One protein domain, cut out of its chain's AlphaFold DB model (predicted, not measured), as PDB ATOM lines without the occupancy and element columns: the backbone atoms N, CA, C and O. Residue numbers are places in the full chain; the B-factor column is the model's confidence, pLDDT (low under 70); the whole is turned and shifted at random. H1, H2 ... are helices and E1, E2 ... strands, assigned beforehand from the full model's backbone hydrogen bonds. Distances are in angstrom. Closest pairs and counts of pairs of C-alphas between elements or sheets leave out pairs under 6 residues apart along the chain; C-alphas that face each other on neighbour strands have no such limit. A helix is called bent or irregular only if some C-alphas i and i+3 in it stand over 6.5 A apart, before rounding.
ATOM      1  N   VAL A   3      66.974  74.143 115.910       96.88
ATOM      2  CA  VAL A   3      66.461  75.012 114.848       96.88
ATOM      3  C   VAL A   3      64.973  75.244 115.110       96.88
ATOM      4  O   VAL A   3      64.277  74.296 115.464       96.88
ATOM      5  N   GLU A   4      64.507  76.483 114.994       96.69
ATOM      6  CA  GLU A   4      63.139  76.923 115.301       96.69
ATOM      7  C   GLU A   4      62.570  77.789 114.172       96.69
ATOM      8  O   GLU A   4      63.259  78.689 113.692       96.69
ATOM      9  N   VAL A   5      61.323  77.531 113.776       96.19
ATOM     10  CA  VAL A   5      60.563  78.221 112.716       96.19
ATOM     11  C   VAL A   5      59.088  78.107 113.080       96.19
ATOM     12  O   VAL A   5      58.650  77.022 113.445       96.19
ATOM     13  N   HIS A   6      58.324  79.203 113.024       93.62
ATOM     14  CA  HIS A   6      56.878  79.215 113.328       93.62
ATOM     15  C   HIS A   6      56.491  78.533 114.661       93.62
ATOM     16  O   HIS A   6      55.404  77.988 114.804       93.62
ATOM     17  N   GLY A   7      57.394  78.529 115.650       91.62
ATOM     18  CA  GLY A   7      57.213  77.834 116.931       91.62
ATOM     19  C   GLY A   7      57.497  76.322 116.906       91.62
ATOM     20  O   GLY A   7      57.649  75.723 117.971       91.62
ATOM     21  N   GLU A   8      57.649  75.708 115.730       94.56
ATOM     22  CA  GLU A   8      58.152  74.341 115.585       94.56
ATOM     23  C   GLU A   8      59.655  74.290 115.879       94.56
ATOM     24  O   GLU A   8      60.396  75.233 115.597       94.56
ATOM     25  N   THR A   9      60.129  73.169 116.431       95.44
ATOM     26  CA  THR A   9      61.554  72.983 116.720       95.44
ATOM     27  C   THR A   9      62.068  71.632 116.249       95.44
ATOM     28  O   THR A   9      61.396  70.610 116.369       95.44
ATOM     29  N   ALA A  10      63.306  71.617 115.759       96.00
ATOM     30  CA  ALA A  10      64.028  70.406 115.398       96.00
ATOM     31  C   ALA A  10      65.429  70.419 116.017       96.00
ATOM     32  O   ALA A  10      66.141  71.427 115.997       96.00
ATOM     33  N   ARG A  11      65.854  69.283 116.576       95.88
ATOM     34  CA  ARG A  11      67.210  69.144 117.111       95.88
ATOM     35  C   ARG A  11      68.190  68.943 115.959       95.88
ATOM     36  O   ARG A  11      68.028  68.017 115.171       95.88
ATOM     37  N   ALA A  12      69.218  69.783 115.896       96.31
ATOM     38  CA  ALA A  12      70.298  69.597 114.936       96.31
ATOM     39  C   ALA A  12      71.297  68.552 115.459       96.31
ATOM     40  O   ALA A  12      71.582  68.505 116.662       96.31
ATOM     41  N   THR A  13      71.806  67.718 114.559       96.94
ATOM     42  CA  THR A  13      72.784  66.658 114.844       96.94
ATOM     43  C   THR A  13      74.179  67.197 114.585       96.94
ATOM     44  O   THR A  13      74.393  67.756 113.518       96.94
ATOM     45  N   LEU A  14      75.093  67.063 115.551       96.25
ATOM     46  CA  LEU A  14      76.496  67.457 115.388       96.25
ATOM     47  C   LEU A  14      77.152  66.572 114.324       96.25
ATOM     48  O   LEU A  14      77.008  65.352 114.393       96.25
ATOM     49  N   GLY A  15      77.829  67.192 113.363       96.31
ATOM     50  CA  GLY A  15      78.607  66.500 112.345       96.31
ATOM     51  C   GLY A  15      80.059  66.400 112.754       96.31
ATOM     52  O   GLY A  15      80.481  65.398 113.340       96.31
ATOM     53  N   SER A  16      80.772  67.479 112.498       95.31
ATOM     54  CA  SER A  16      82.176  67.666 112.789       95.31
ATOM     55  C   SER A  16      82.385  68.712 113.871       95.31
ATOM     56  O   SER A  16      81.612  69.660 114.045       95.31
ATOM     57  N   TYR A  17      83.483  68.547 114.596       95.94
ATOM     58  CA  TYR A  17      84.035  69.563 115.476       95.94
ATOM     59  C   TYR A  17      85.540  69.640 115.257       95.94
ATOM     60  O   TYR A  17      86.253  68.660 115.474       95.94
ATOM     61  N   CYS A  18      86.013  70.805 114.833       94.12
ATOM     62  CA  CYS A  18      87.398  71.035 114.458       94.12
ATOM     63  C   CYS A  18      88.026  72.100 115.348       94.12
ATOM     64  O   CYS A  18      87.479  73.189 115.508       94.12
ATOM     65  N   VAL A  19      89.215  71.824 115.871       92.62
ATOM     66  CA  VAL A  19      90.045  72.796 116.589       92.62
ATOM     67  C   VAL A  19      91.333  73.029 115.817       92.62
ATOM     68  O   VAL A  19      91.927  72.093 115.290       92.62
ATOM     69  N   SER A  20      91.787  74.279 115.775       86.19
ATOM     70  CA  SER A  20      93.021  74.651 115.076       86.19
ATOM     71  C   SER A  20      93.979  75.373 116.012       86.19
ATOM     72  O   SER A  20      93.583  76.281 116.750       86.19
ATOM     73  N   HIS A  21      95.256  74.998 115.951       80.00
ATOM     74  CA  HIS A  21      96.352  75.655 116.653       80.00
ATOM     75  C   HIS A  21      97.524  75.883 115.690       80.00
ATOM     76  O   HIS A  21      98.119  74.943 115.163       80.00
ATOM     77  N   GLY A  22      97.862  77.150 115.432       80.75
ATOM     78  CA  GLY A  22      98.862  77.497 114.420       80.75
ATOM     79  C   GLY A  22      98.418  77.069 113.015       80.75
ATOM     80  O   GLY A  22      97.356  77.482 112.555       80.75
ATOM     81  N   ARG A  23      99.238  76.254 112.336       79.00
ATOM     82  CA  ARG A  23      98.954  75.703 110.993       79.00
ATOM     83  C   ARG A  23      98.354  74.291 111.015       79.00
ATOM     84  O   ARG A  23      98.179  73.703 109.954       79.00
ATOM     85  N   VAL A  24      98.070  73.740 112.196       83.62
ATOM     86  CA  VAL A  24      97.561  72.371 112.361       83.62
ATOM     87  C   VAL A  24      96.117  72.418 112.857       83.62
ATOM     88  O   VAL A  24      95.803  73.162 113.788       83.62
ATOM     89  N   GLY A  25      95.246  71.627 112.230       87.06
ATOM     90  CA  GLY A  25      93.855  71.423 112.632       87.06
ATOM     91  C   GLY A  25      93.589  69.955 112.955       87.06
ATOM     92  O   GLY A  25      94.154  69.072 112.311       87.06
ATOM     93  N   VAL A  26      92.743  69.701 113.950       91.44
ATOM     94  CA  VAL A  26      92.262  68.363 114.318       91.44
ATOM     95  C   VAL A  26      90.744  68.398 114.331       91.44
ATOM     96  O   VAL A  26      90.159  69.263 114.982       91.44
ATOM     97  N   CYS A  27      90.120  67.454 113.632       93.06
ATOM     98  CA  CYS A  27      88.675  67.311 113.569       93.06
ATOM     99  C   CYS A  27      88.243  65.975 114.171       93.06
ATOM    100  O   CYS A  27      88.882  64.944 113.961       93.06
ATOM    101  N   SER A  28      87.152  66.011 114.927       93.69
ATOM    102  CA  SER A  28      86.363  64.834 115.261       93.69
ATOM    103  C   SER A  28      85.131  64.852 114.373       93.69
ATOM    104  O   SER A  28      84.250  65.689 114.576       93.69
ATOM    105  N   ASP A  29      85.068  63.921 113.428       93.25
ATOM    106  CA  ASP A  29      84.013  63.862 112.421       93.25
ATOM    107  C   ASP A  29      83.074  62.683 112.670       93.25
ATOM    108  O   ASP A  29      83.498  61.566 112.979       93.25
ATOM    109  N   SER A  30      81.779  62.924 112.500       93.56
ATOM    110  CA  SER A  30      80.786  61.858 112.402       93.56
ATOM    111  C   SER A  30      80.818  61.209 111.016       93.56
ATOM    112  O   SER A  30      81.272  61.795 110.036       93.56
ATOM    113  N   ALA A  31      80.270  59.999 110.899       91.62
ATOM    114  CA  ALA A  31      80.067  59.385 109.592       91.62
ATOM    115  C   ALA A  31      78.965  60.125 108.814       91.62
ATOM    116  O   ALA A  31      77.826  60.239 109.278       91.62
ATOM    117  N   TYR A  32      79.301  60.592 107.613       91.44
ATOM    118  CA  TYR A  32      78.380  61.291 106.722       91.44
ATOM    119  C   TYR A  32      77.725  60.341 105.700       91.44
ATOM    120  O   TYR A  32      78.343  59.359 105.281       91.44
ATOM    121  N   PRO A  33      76.495  60.637 105.237       93.75
ATOM    122  CA  PRO A  33      75.629  61.738 105.668       93.75
ATOM    123  C   PRO A  33      75.058  61.539 107.077       93.75
ATOM    124  O   PRO A  33      74.728  60.420 107.466       93.75
ATOM    125  N   LEU A  34      74.884  62.640 107.818       93.62
ATOM    126  CA  LEU A  34      74.470  62.569 109.219       93.62
ATOM    127  C   LEU A  34      73.058  61.981 109.388       93.62
ATOM    128  O   LEU A  34      72.119  62.388 108.682       93.62
ATOM    129  N   PRO A  35      72.859  61.084 110.372       91.56
ATOM    130  CA  PRO A  35      71.540  60.595 110.736       91.56
ATOM    131  C   PRO A  35      70.781  61.675 111.518       91.56
ATOM    132  O   PRO A  35      70.849  61.746 112.741       91.56
ATOM    133  N   VAL A  36      70.023  62.521 110.822       91.62
ATOM    134  CA  VAL A  36      69.170  63.528 111.480       91.62
ATOM    135  C   VAL A  36      67.777  62.969 111.782       91.62
ATOM    136  O   VAL A  36      67.164  62.284 110.958       91.62
ATOM    137  N   ARG A  37      67.261  63.277 112.976       84.88
ATOM    138  CA  ARG A  37      65.936  62.859 113.459       84.88
ATOM    139  C   ARG A  37      65.028  64.066 113.659       84.88
ATOM    140  O   ARG A  37      65.498  65.140 114.026       84.88
ATOM    141  N   GLY A  38      63.725  63.862 113.458       82.06
ATOM    142  CA  GLY A  38      62.771  64.970 113.375       82.06
ATOM    143  C   GLY A  38      63.086  65.872 112.180       82.06
ATOM    144  O   GLY A  38      63.997  65.583 111.405       82.06
ATOM    145  N   GLY A  39      62.324  66.938 111.996       91.00
ATOM    146  CA  GLY A  39      62.592  67.924 110.959       91.00
ATOM    147  C   GLY A  39      61.692  69.129 111.116       91.00
ATOM    148  O   GLY A  39      60.773  69.105 111.932       91.00
ATOM    149  N   ILE A  40      62.008  70.176 110.373       94.12
ATOM    150  CA  ILE A  40      61.312  71.450 110.460       94.12
ATOM    151  C   ILE A  40      60.600  71.749 109.150       94.12
ATOM    152  O   ILE A  40      61.180  71.539 108.079       94.12
ATOM    153  N   ARG A  41      59.340  72.184 109.232       95.12
ATOM    154  CA  ARG A  41      58.624  72.678 108.058       95.12
ATOM    155  C   ARG A  41      59.075  74.093 107.756       95.12
ATOM    156  O   ARG A  41      59.068  74.944 108.641       95.12
ATOM    157  N   VAL A  42      59.516  74.300 106.523       94.19
ATOM    158  CA  VAL A  42      60.032  75.584 106.051       94.19
ATOM    159  C   VAL A  42      59.642  75.816 104.602       94.19
ATOM    160  O   VAL A  42      59.664  74.893 103.786       94.19
ATOM    161  N   SER A  43      59.379  77.077 104.298       94.38
ATOM    162  CA  SER A  43      59.143  77.622 102.968       94.38
ATOM    163  C   SER A  43      60.223  78.652 102.610       94.38
ATOM    164  O   SER A  43      60.883  79.197 103.501       94.38
ATOM    165  N   PRO A  44      60.439  78.940 101.314       94.25
ATOM    166  CA  PRO A  44      61.233  80.093 100.896       94.25
ATOM    167  C   PRO A  44      60.803  81.378 101.615       94.25
ATOM    168  O   PRO A  44      59.608  81.623 101.768       94.25
ATOM    169  N   GLY A  45      61.767  82.188 102.056       93.88
ATOM    170  CA  GLY A  45      61.506  83.418 102.811       93.88
ATOM    171  C   GLY A  45      61.202  83.210 104.299       93.88
ATOM    172  O   GLY A  45      61.140  84.186 105.046       93.88
ATOM    173  N   ASP A  46      61.061  81.968 104.777       96.06
ATOM    174  CA  ASP A  46      60.889  81.734 106.209       96.06
ATOM    175  C   ASP A  46      62.131  82.150 106.996       96.06
ATOM    176  O   ASP A  46      63.282  81.925 106.600       96.06
ATOM    177  N   ARG A  47      61.884  82.703 108.185       97.00
ATOM    178  CA  ARG A  47      62.934  83.048 109.135       97.00
ATOM    179  C   ARG A  47      63.220  81.879 110.066       97.00
ATOM    180  O   ARG A  47      62.464  81.591 110.993       97.00
ATOM    181  N   VAL A  48      64.376  81.260 109.869       96.69
ATOM    182  CA  VAL A  48      64.907  80.218 110.742       96.69
ATOM    183  C   VAL A  48      65.670  80.839 111.898       96.69
ATOM    184  O   VAL A  48      66.561  81.660 111.698       96.69
ATOM    185  N   THR A  49      65.375  80.395 113.118       98.00
ATOM    186  CA  THR A  49      66.122  80.744 114.326       98.00
ATOM    187  C   THR A  49      66.914  79.547 114.849       98.00
ATOM    188  O   THR A  49      66.360  78.537 115.268       98.00
ATOM    189  N   VAL A  50      68.233  79.677 114.918       97.81
ATOM    190  CA  VAL A  50      69.133  78.742 115.595       97.81
ATOM    191  C   VAL A  50      69.239  79.112 117.074       97.81
ATOM    192  O   VAL A  50      69.676  80.206 117.439       97.81
ATOM    193  N   ARG A  51      68.870  78.175 117.948       97.38
ATOM    194  CA  ARG A  51      68.970  78.260 119.408       97.38
ATOM    195  C   ARG A  51      70.092  77.370 119.928       97.38
ATOM    196  O   ARG A  51      70.203  76.188 119.590       97.38
ATOM    197  N   THR A  52      70.896  77.916 120.831       96.00
ATOM    198  CA  THR A  52      72.014  77.194 121.451       96.00
ATOM    199  C   THR A  52      72.101  77.439 122.957       96.00
ATOM    200  O   THR A  52      71.664  78.470 123.460       96.00
ATOM    201  N   GLY A  53      72.660  76.483 123.702       93.75
ATOM    202  CA  GLY A  53      73.052  76.697 125.100       93.75
ATOM    203  C   GLY A  53      74.385  77.445 125.230       93.75
ATOM    204  O   GLY A  53      74.670  78.042 126.272       93.75
ATOM    205  N   ASP A  54      75.168  77.461 124.154       91.50
ATOM    206  CA  ASP A  54      76.550  77.912 124.150       91.50
ATOM    207  C   ASP A  54      76.664  79.435 123.950       91.50
ATOM    208  O   ASP A  54      76.107  80.010 123.014       91.50
ATOM    209  N   ARG A  55      77.378  80.109 124.857       89.62
ATOM    210  CA  ARG A  55      77.617  81.564 124.803       89.62
ATOM    211  C   ARG A  55      78.905  81.935 124.061       89.62
ATOM    212  O   ARG A  55      79.094  83.107 123.740       89.62
ATOM    213  N   ALA A  56      79.778  80.969 123.798       92.25
ATOM    214  CA  ALA A  56      81.054  81.159 123.129       92.25
ATOM    215  C   ALA A  56      80.927  81.201 121.600       92.25
ATOM    216  O   ALA A  56      81.889  81.558 120.925       92.25
ATOM    217  N   ILE A  57      79.751  80.905 121.036       94.88
ATOM    218  CA  ILE A  57      79.511  81.040 119.596       94.88
ATOM    219  C   ILE A  57      79.670  82.504 119.171       94.88
ATOM    220  O   ILE A  57      78.937  83.393 119.624       94.88
ATOM    221  N   LYS A  58      80.608  82.750 118.255       94.44
ATOM    222  CA  LYS A  58      80.908  84.061 117.669       94.44
ATOM    223  C   LYS A  58      80.065  84.312 116.423       94.44
ATOM    224  O   LYS A  58      79.494  85.397 116.288       94.44
ATOM    225  N   ARG A  59      79.964  83.318 115.539       95.88
ATOM    226  CA  ARG A  59      79.255  83.404 114.256       95.88
ATOM    227  C   ARG A  59      78.504  82.104 113.981       95.88
ATOM    228  O   ARG A  59      78.993  81.033 114.318       95.88
ATOM    229  N   VAL A  60      77.341  82.237 113.354       98.00
ATOM    230  CA  VAL A  60      76.571  81.130 112.787       98.00
ATOM    231  C   VAL A  60      76.341  81.444 111.314       98.00
ATOM    232  O   VAL A  60      76.019  82.586 110.979       98.00
ATOM    233  N   SER A  61      76.519  80.452 110.457       97.81
ATOM    234  CA  SER A  61      76.114  80.475 109.056       97.81
ATOM    235  C   SER A  61      75.202  79.284 108.799       97.81
ATOM    236  O   SER A  61      75.362  78.239 109.424       97.81
ATOM    237  N   VAL A  62      74.236  79.449 107.907       97.25
ATOM    238  CA  VAL A  62      73.319  78.389 107.501       97.25
ATOM    239  C   VAL A  62      73.460  78.182 106.003       97.25
ATOM    240  O   VAL A  62      73.401  79.144 105.243       97.25
ATOM    241  N   GLY A  63      73.674  76.940 105.600       96.19
ATOM    242  CA  GLY A  63      73.682  76.478 104.224       96.19
ATOM    243  C   GLY A  63      72.531  75.516 103.954       96.19
ATOM    244  O   GLY A  63      71.867  75.009 104.865       96.19
ATOM    245  N   LEU A  64      72.302  75.262 102.672       95.38
ATOM    246  CA  LEU A  64      71.295  74.326 102.191       95.38
ATOM    247  C   LEU A  64      71.981  73.115 101.569       95.38
ATOM    248  O   LEU A  64      72.827  73.275 100.694       95.38
ATOM    249  N   LEU A  65      71.605  71.905 101.988       95.25
ATOM    250  CA  LEU A  65      72.136  70.673 101.398       95.25
ATOM    251  C   LEU A  65      71.021  69.787 100.854       95.25
ATOM    252  O   LEU A  65      69.920  69.686 101.414       95.25
ATOM    253  N   ARG A  66      71.355  69.050  99.798       95.12
ATOM    254  CA  ARG A  66      70.564  67.931  99.301       95.12
ATOM    255  C   ARG A  66      71.297  66.627  99.564       95.12
ATOM    256  O   ARG A  66      72.399  66.403  99.082       95.12
ATOM    257  N   VAL A  67      70.647  65.726 100.289       95.19
ATOM    258  CA  VAL A  67      71.180  64.396 100.600       95.19
ATOM    259  C   VAL A  67      70.306  63.325  99.953       95.19
ATOM    260  O   VAL A  67      69.092  63.299 100.174       95.19
ATOM    261  N   ARG A  68      70.909  62.429  99.160       93.56
ATOM    262  CA  ARG A  68      70.242  61.275  98.527       93.56
ATOM    263  C   ARG A  68      71.066  60.006  98.744       93.56
ATOM    264  O   ARG A  68      72.127  59.842  98.144       93.56
ATOM    265  N   GLY A  69      70.589  59.096  99.591       91.81
ATOM    266  CA  GLY A  69      71.386  57.933  99.991       91.81
ATOM    267  C   GLY A  69      72.687  58.392 100.651       91.81
ATOM    268  O   GLY A  69      72.629  59.094 101.653       91.81
ATOM    269  N   ARG A  70      73.841  58.040 100.068       92.81
ATOM    270  CA  ARG A  70      75.175  58.486 100.520       92.81
ATOM    271  C   ARG A  70      75.681  59.767  99.844       92.81
ATOM    272  O   ARG A  70      76.715  60.288 100.240       92.81
ATOM    273  N   ARG A  71      74.985  60.268  98.819       95.31
ATOM    274  CA  ARG A  71      75.398  61.458  98.067       95.31
ATOM    275  C   ARG A  71      74.965  62.724  98.802       95.31
ATOM    276  O   ARG A  71      73.800  62.836  99.188       95.31
ATOM    277  N   ILE A  72      75.896  63.662  98.949       94.69
ATOM    278  CA  ILE A  72      75.692  64.982  99.549       94.69
ATOM    279  C   ILE A  72      75.996  66.015  98.471       94.69
ATOM    280  O   ILE A  72      77.065  65.986  97.871       94.69
ATOM    281  N   GLU A  73      75.045  66.900  98.214       93.62
ATOM    282  CA  GLU A  73      75.190  68.029  97.303       93.62
ATOM    283  C   GLU A  73      75.011  69.298  98.133       93.62
ATOM    284  O   GLU A  73      73.942  69.516  98.716       93.62
ATOM    285  N   SER A  74      76.058  70.114  98.220       82.12
ATOM    286  CA  SER A  74      75.941  71.464  98.759       82.12
ATOM    287  C   SER A  74      75.195  72.335  97.759       82.12
ATOM    288  O   SER A  74      75.539  72.345  96.579       82.12
ATOM    289  N   GLY A  75      74.162  73.038  98.216       74.94
ATOM    290  CA  GLY A  75      73.583  74.124  97.439       74.94
ATOM    291  C   GLY A  75      74.565  75.290  97.345       74.94
ATOM    292  O   GLY A  75      75.434  75.449  98.202       74.94
ATOM    293  N   ASP A  76      74.385  76.130  96.331       79.38
ATOM    294  CA  ASP A  76      75.217  77.324  96.127       79.38
ATOM    295  C   ASP A  76      74.911  78.438  97.145       79.38
ATOM    296  O   ASP A  76      75.623  79.439  97.234       79.38
ATOM    297  N   TRP A  77      73.858  78.264  97.948       90.88
ATOM    298  CA  TRP A  77      73.435  79.234  98.941       90.88
ATOM    299  C   TRP A  77      73.949  78.911 100.344       90.88
ATOM    300  O   TRP A  77      73.730  77.831 100.902       90.88
ATOM    301  N   SER A  78      74.538  79.930 100.963       93.19
ATOM    302  CA  SER A  78      74.693  80.019 102.406       93.19
ATOM    303  C   SER A  78      74.514  81.465 102.850       93.19
ATOM    304  O   SER A  78      74.833  82.401 102.117       93.19
ATOM    305  N   ALA A  79      74.018  81.659 104.066       95.94
ATOM    306  CA  ALA A  79      73.865  82.978 104.651       95.94
ATOM    307  C   ALA A  79      74.358  83.002 106.091       95.94
ATOM    308  O   ALA A  79      74.227  82.046 106.858       95.94
ATOM    309  N   ARG A  80      74.929  84.138 106.484       97.62
ATOM    310  CA  ARG A  80      75.288  84.383 107.875       97.62
ATOM    311  C   ARG A  80      74.017  84.671 108.670       97.62
ATOM    312  O   ARG A  80      73.282  85.589 108.333       97.62
ATOM    313  N   ALA A  81      73.813  83.946 109.763       97.75
ATOM    314  CA  ALA A  81      72.732  84.242 110.688       97.75
ATOM    315  C   ALA A  81      73.101  85.425 111.597       97.75
ATOM    316  O   ALA A  81      74.217  85.527 112.126       97.75
ATOM    317  N   GLU A  82      72.139  86.314 111.804       97.69
ATOM    318  CA  GLU A  82      72.265  87.483 112.664       97.69
ATOM    319  C   GLU A  82      71.893  87.138 114.098       97.69
ATOM    320  O   GLU A  82      70.948  86.401 114.353       97.69
ATOM    321  N   ARG A  83      72.628  87.674 115.072       96.50
ATOM    322  CA  ARG A  83      72.288  87.457 116.480       96.50
ATOM    323  C   ARG A  83      71.040  88.265 116.826       96.50
ATOM    324  O   ARG A  83      71.021  89.471 116.611       96.50
ATOM    325  N   VAL A  84      70.042  87.622 117.425       95.62
ATOM    326  CA  VAL A  84      68.791  88.291 117.802       95.62
ATOM    327  C   VAL A  84      69.055  89.271 118.963       95.62
ATOM    328  O   VAL A  84      69.608  88.849 119.992       95.62
ATOM    329  N   PRO A  85      68.661  90.557 118.849       93.88
ATOM    330  CA  PRO A  85      68.844  91.553 119.906       93.88
ATOM    331  C   PRO A  85      68.272  91.101 121.258       93.88
ATOM    332  O   PRO A  85      67.211  90.484 121.333       93.88
ATOM    333  N   GLY A  86      69.015  91.339 122.344       94.00
ATOM    334  CA  GLY A  86      68.635  90.914 123.703       94.00
ATOM    335  C   GLY A  86      68.616  89.393 123.940       94.00
ATOM    336  O   GLY A  86      68.373  88.940 125.059       94.00
ATOM    337  N   ARG A  87      68.892  88.568 122.920       93.94
ATOM    338  CA  ARG A  87      68.848  87.100 122.989       93.94
ATOM    339  C   ARG A  87      70.171  86.510 122.488       93.94
ATOM    340  O   ARG A  87      70.216  85.901 121.422       93.94
ATOM    341  N   PRO A  88      71.265  86.582 123.274       90.44
ATOM    342  CA  PRO A  88      72.613  86.241 122.803       90.44
ATOM    343  C   PRO A  88      72.801  84.774 122.386       90.44
ATOM    344  O   PRO A  88      73.812  84.436 121.785       90.44
ATOM    345  N   ARG A  89      71.842  83.905 122.705       95.00
ATOM    346  CA  ARG A  89      71.816  82.472 122.385       95.00
ATOM    347  C   ARG A  89      70.928  82.129 121.179       95.00
ATOM    348  O   ARG A  89      70.627  80.955 120.960       95.00
ATOM    349  N   ARG A  90      70.458  83.145 120.447       97.25
ATOM    350  CA  ARG A  90      69.577  83.012 119.286       97.25
ATOM    351  C   ARG A  90      70.184  83.720 118.080       97.25
ATOM    352  O   ARG A  90      70.636  84.859 118.201       97.25
ATOM    353  N   PHE A  91      70.163  83.045 116.941       98.12
ATOM    354  CA  PHE A  91      70.622  83.575 115.663       98.12
ATOM    355  C   PHE A  91      69.540  83.352 114.618       98.12
ATOM    356  O   PHE A  91      69.016  82.248 114.559       98.12
ATOM    357  N   SER A  92      69.199  84.352 113.816       97.69
ATOM    358  CA  SER A  92      68.155  84.259 112.800       97.69
ATOM    359  C   SER A  92      68.699  84.482 111.399       97.69
ATOM    360  O   SER A  92      69.572  85.325 111.202       97.69
ATOM    361  N   VAL A  93      68.147  83.762 110.433       97.44
ATOM    362  CA  VAL A  93      68.452  83.903 109.010       97.44
ATOM    363  C   VAL A  93      67.181  83.673 108.205       97.44
ATOM    364  O   VAL A  93      66.335  82.872 108.598       97.44
ATOM    365  N   GLU A  94      67.038  84.392 107.103       96.81
ATOM    366  CA  GLU A  94      65.960  84.187 106.140       96.81
ATOM    367  C   GLU A  94      66.406  83.180 105.078       96.81
ATOM    368  O   GLU A  94      67.544  83.242 104.610       96.81
ATOM    369  N   LEU A  95      65.550  82.216 104.746       94.31
ATOM    370  CA  LEU A  95      65.881  81.168 103.784       94.31
ATOM    371  C   LEU A  95      65.710  81.639 102.334       94.31
ATOM    372  O   LEU A  95      64.697  82.239 101.984       94.31
ATOM    373  N   SER A  96      66.675  81.282 101.479       90.94
ATOM    374  CA  SER A  96      66.601  81.495 100.023       90.94
ATOM    375  C   SER A  96      65.495  80.671  99.357       90.94
ATOM    376  O   SER A  96      65.098  79.615  99.854       90.94
ATOM    377  N   SER A  97      65.067  81.104  98.170       85.88
ATOM    378  CA  SER A  97      64.263  80.305  97.235       85.88
ATOM    379  C   SER A  97      64.946  79.005  96.799       85.88
ATOM    380  O   SER A  97      64.260  78.035  96.477       85.88
ATOM    381  N   ASP A  98      66.276  78.910  96.906       85.75
ATOM    382  CA  ASP A  98      67.034  77.672  96.656       85.75
ATOM    383  C   ASP A  98      66.653  76.519  97.599       85.75
ATOM    384  O   ASP A  98      67.008  75.357  97.356       85.75
ATOM    385  N   LEU A  99      65.892  76.815  98.661       88.88
ATOM    386  CA  LEU A  99      65.334  75.840  99.590       88.88
ATOM    387  C   LEU A  99      64.640  74.685  98.874       88.88
ATOM    388  O   LEU A  99      64.749  73.554  99.343       88.88
ATOM    389  N   GLU A 100      63.996  74.927  97.726       85.50
ATOM    390  CA  GLU A 100      63.297  73.913  96.924       85.50
ATOM    391  C   GLU A 100      64.187  72.740  96.488       85.50
ATOM    392  O   GLU A 100      63.705  71.623  96.264       85.50
ATOM    393  N   ARG A 101      65.507  72.916  96.456       89.06
ATOM    394  CA  ARG A 101      66.444  71.848  96.087       89.06
ATOM    395  C   ARG A 101      67.020  71.103  97.291       89.06
ATOM    396  O   ARG A 101      67.617  70.048  97.096       89.06
ATOM    397  N   ALA A 102      66.781  71.572  98.516       94.06
ATOM    398  CA  ALA A 102      67.432  71.088  99.732       94.06
ATOM    399  C   ALA A 102      66.512  70.295 100.672       94.06
ATOM    400  O   ALA A 102      65.355  70.644 100.887       94.06
ATOM    401  N   ASN A 103      67.039  69.242 101.295       94.94
ATOM    402  CA  ASN A 103      66.326  68.465 102.319       94.94
ATOM    403  C   ASN A 103      67.032  68.474 103.687       94.94
ATOM    404  O   ASN A 103      66.571  67.822 104.635       94.94
ATOM    405  N   ARG A 104      68.127  69.234 103.806       96.19
ATOM    406  CA  ARG A 104      68.831  69.524 105.054       96.19
ATOM    407  C   ARG A 104      69.186  71.006 105.149       96.19
ATOM    408  O   ARG A 104      69.522  71.633 104.145       96.19
ATOM    409  N   LEU A 105      69.166  71.510 106.375       95.88
ATOM    410  CA  LEU A 105      69.894  72.710 106.769       95.88
ATOM    411  C   LEU A 105      71.252  72.272 107.300       95.88
ATOM    412  O   LEU A 105      71.302  71.382 108.153       95.88
ATOM    413  N   ASP A 106      72.309  72.912 106.827       96.44
ATOM    414  CA  ASP A 106      73.644  72.822 107.403       96.44
ATOM    415  C   ASP A 106      73.911  74.075 108.231       96.44
ATOM    416  O   ASP A 106      73.762  75.189 107.738       96.44
ATOM    417  N   VAL A 107      74.235  73.921 109.506       97.38
ATOM    418  CA  VAL A 107      74.447  75.027 110.438       97.38
ATOM    419  C   VAL A 107      75.903  75.020 110.860       97.38
ATOM    420  O   VAL A 107      76.290  74.300 111.777       97.38
ATOM    421  N   PHE A 108      76.693  75.873 110.220       97.19
ATOM    422  CA  PHE A 108      78.090  76.078 110.559       97.19
ATOM    423  C   PHE A 108      78.226  77.083 111.702       97.19
ATOM    424  O   PHE A 108      77.655  78.178 111.697       97.19
ATOM    425  N   VAL A 109      79.024  76.724 112.694       97.50
ATOM    426  CA  VAL A 109      79.224  77.462 113.930       97.50
ATOM    427  C   VAL A 109      80.702  77.738 114.090       97.50
ATOM    428  O   VAL A 109      81.509  76.819 114.147       97.50
ATOM    429  N   ARG A 110      81.033  79.014 114.265       95.69
ATOM    430  CA  ARG A 110      82.374  79.443 114.650       95.69
ATOM    431  C   ARG A 110      82.384  79.951 116.073       95.69
ATOM    432  O   ARG A 110      81.668  80.908 116.407       95.69
ATOM    433  N   TYR A 111      83.210  79.335 116.907       94.12
ATOM    434  CA  TYR A 111      83.369  79.721 118.300       94.12
ATOM    435  C   TYR A 111      84.401  80.849 118.451       94.12
ATOM    436  O   TYR A 111      85.069  81.267 117.499       94.12
ATOM    437  N   ARG A 112      84.468  81.434 119.651       88.31
ATOM    438  CA  ARG A 112      85.541  82.363 120.034       88.31
ATOM    439  C   ARG A 112      86.895  81.647 120.025       88.31
ATOM    440  O   ARG A 112      86.965  80.422 120.007       88.31
ATOM    441  N   ASP A 113      87.953  82.447 119.991       80.75
ATOM    442  CA  ASP A 113      89.307  82.015 119.652       80.75
ATOM    443  C   ASP A 113      89.742  80.751 120.411       80.75
ATOM    444  O   ASP A 113      89.524  80.623 121.614       80.75
ATOM    445  N   ARG A 114      90.367  79.817 119.678       78.81
ATOM    446  CA  ARG A 114      90.885  78.515 120.149       78.81
ATOM    447  C   ARG A 114      89.846  77.474 120.595       78.81
ATOM    448  O   ARG A 114      90.248  76.373 120.942       78.81
ATOM    449  N   ILE A 115      88.544  77.773 120.534       86.31
ATOM    450  CA  ILE A 115      87.482  76.780 120.792       86.31
ATOM    451  C   ILE A 115      87.129  75.999 119.518       86.31
ATOM    452  O   ILE A 115      86.599  74.906 119.617       86.31
ATOM    453  N   GLY A 116      87.443  76.516 118.329       92.25
ATOM    454  CA  GLY A 116      87.237  75.800 117.068       92.25
ATOM    455  C   GLY A 116      85.932  76.135 116.346       92.25
ATOM    456  O   GLY A 116      85.330  77.187 116.581       92.25
ATOM    457  N   ASP A 117      85.526  75.234 115.459       95.25
ATOM    458  CA  ASP A 117      84.371  75.330 114.570       95.25
ATOM    459  C   ASP A 117      83.584  74.005 114.582       95.25
ATOM    460  O   ASP A 117      84.140  72.948 114.875       95.25
ATOM    461  N   ALA A 118      82.287  74.053 114.280       96.75
ATOM    462  CA  ALA A 118      81.432  72.870 114.189       96.75
ATOM    463  C   ALA A 118      80.367  73.027 113.107       96.75
ATOM    464  O   ALA A 118      79.887  74.138 112.889       96.75
ATOM    465  N   ASP A 119      79.913  71.927 112.517       96.56
ATOM    466  CA  ASP A 119      78.692  71.885 111.714       96.56
ATOM    467  C   ASP A 119      77.613  71.030 112.383       96.56
ATOM    468  O   ASP A 119      77.867  70.096 113.150       96.56
ATOM    469  N   TYR A 120      76.364  71.385 112.104       97.00
ATOM    470  CA  TYR A 120      75.207  70.651 112.580       97.00
ATOM    471  C   TYR A 120      74.170  70.543 111.478       97.00
ATOM    472  O   TYR A 120      73.839  71.544 110.851       97.00
ATOM    473  N   TRP A 121      73.559  69.373 111.301       97.19
ATOM    474  CA  TRP A 121      72.492  69.209 110.316       97.19
ATOM    475  C   TRP A 121      71.118  69.112 110.961       97.19
ATOM    476  O   TRP A 121      70.920  68.409 111.956       97.19
ATOM    477  N   ALA A 122      70.136  69.758 110.343       96.94
ATOM    478  CA  ALA A 122      68.720  69.554 110.626       96.94
ATOM    479  C   ALA A 122      67.987  69.121 109.353       96.94
ATOM    480  O   ALA A 122      68.360  69.492 108.242       96.94
ATOM    481  N   ARG A 123      66.935  68.312 109.496       96.25
ATOM    482  CA  ARG A 123      66.096  67.903 108.363       96.25
ATOM    483  C   ARG A 123      65.100  68.999 108.012       96.25
ATOM    484  O   ARG A 123      64.437  69.526 108.900       96.25
ATOM    485  N   ILE A 124      64.929  69.225 106.718       94.75
ATOM    486  CA  ILE A 124      63.803  69.979 106.168       94.75
ATOM    487  C   ILE A 124      62.668  69.001 105.856       94.75
ATOM    488  O   ILE A 124      62.900  67.917 105.305       94.75
TER     489      ILE A 124
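What this domain is: This is residues 3 to 124 of the 126 residues of an uncharacterized protein of Solirubrobacterales bacterium (UniProt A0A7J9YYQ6). One long antiparallel sheet folds back on itself at E7 into two layers, partly face to face: E2, E1, E5 and E8 face E6, E9, E10, E3 and E4. The hairpin of E3 and E4 reaches far beyond the first layer, and the small helix H1 packs on E6 and E7 at the opposite end. The 122 printed residues hold ten named strands and one named helix, in the order E1 to E8, H1, E9, E10; the class is mostly strand. The sheet's order is E2 E1 E5 E8 E7 E6 E9 E10 E3 E4; the whole is compact, with a radius of gyration of the C-alphas of 14.2 A and spans of 41 by 40 by 24 A.

How they stand to each other: Start with E1, residues 3 to 5, and E2, residues 8 to 11, a hairpin with N 3 and O 10 2.8 A apart. E2 runs on into E3, residues 13 to 21, at 55 degrees; E3 and E4, residues 24 to 29, form a hairpin, with N 19 and O 26 2.9 A apart. E5, residues 47 to 51, is the antiparallel neighbour of E1, with N 4 and O 49 2.8 A apart. E6, residues 57 to 68, bends by 51 degrees at residue 64, and E7, residues 71 to 83, bends by 69 degrees at residue 76; in their hairpin N 73 and O 66 are 2.8 A apart. E8, residues 90 to 94, pairs with E7, with N 92 and O 82 2.7 A apart, and with E5, with N 50 and O 91 2.7 A apart. E6, E7 and E8 are a meander, each strand the antiparallel neighbour of the one before, and with E5, the neighbour of E8, a Greek key. H1, residues 97 to 101, is on the sheet over E6, at a height of 8.2 A; 0 of 1 O i to N i+4 pairs but 2 of 2 O i to N i+3 pairs are within hydrogen-bond range. E9, residues 104 to 111, pairs with E6, with N 61 and O 108 2.8 A apart, and with E10, residues 117 to 124, with N 109 and O 118 2.7 A apart. E10 pairs with E3, with N 15 and O 119 2.9 A apart. In this folded sheet, one sheet bent back into two leaves, the closest C-alphas of E2 and E10, Arg 11 and Ala 122, are 6.7 A apart.

Where its parts are: Find C-alpha 3 at (66.461, 75.012, 114.848), where E1 begins. E3 measures 25.3 A, E6 30.3 A and E7 32.0 A, the last ending at C-alpha 83, (72.288, 87.457, 116.480). E10, 22.9 A, ends at C-alpha 124, (63.803, 69.979, 106.168).

The domain as a whole: The C-alphas farthest apart, His 6 and Arg 23, are 42.3 A apart. The printed part has no cut, and the link from E4 to E5, 17 residues, is long. Mean pLDDT of the printed part is 93.1, and no printed residue is under 70.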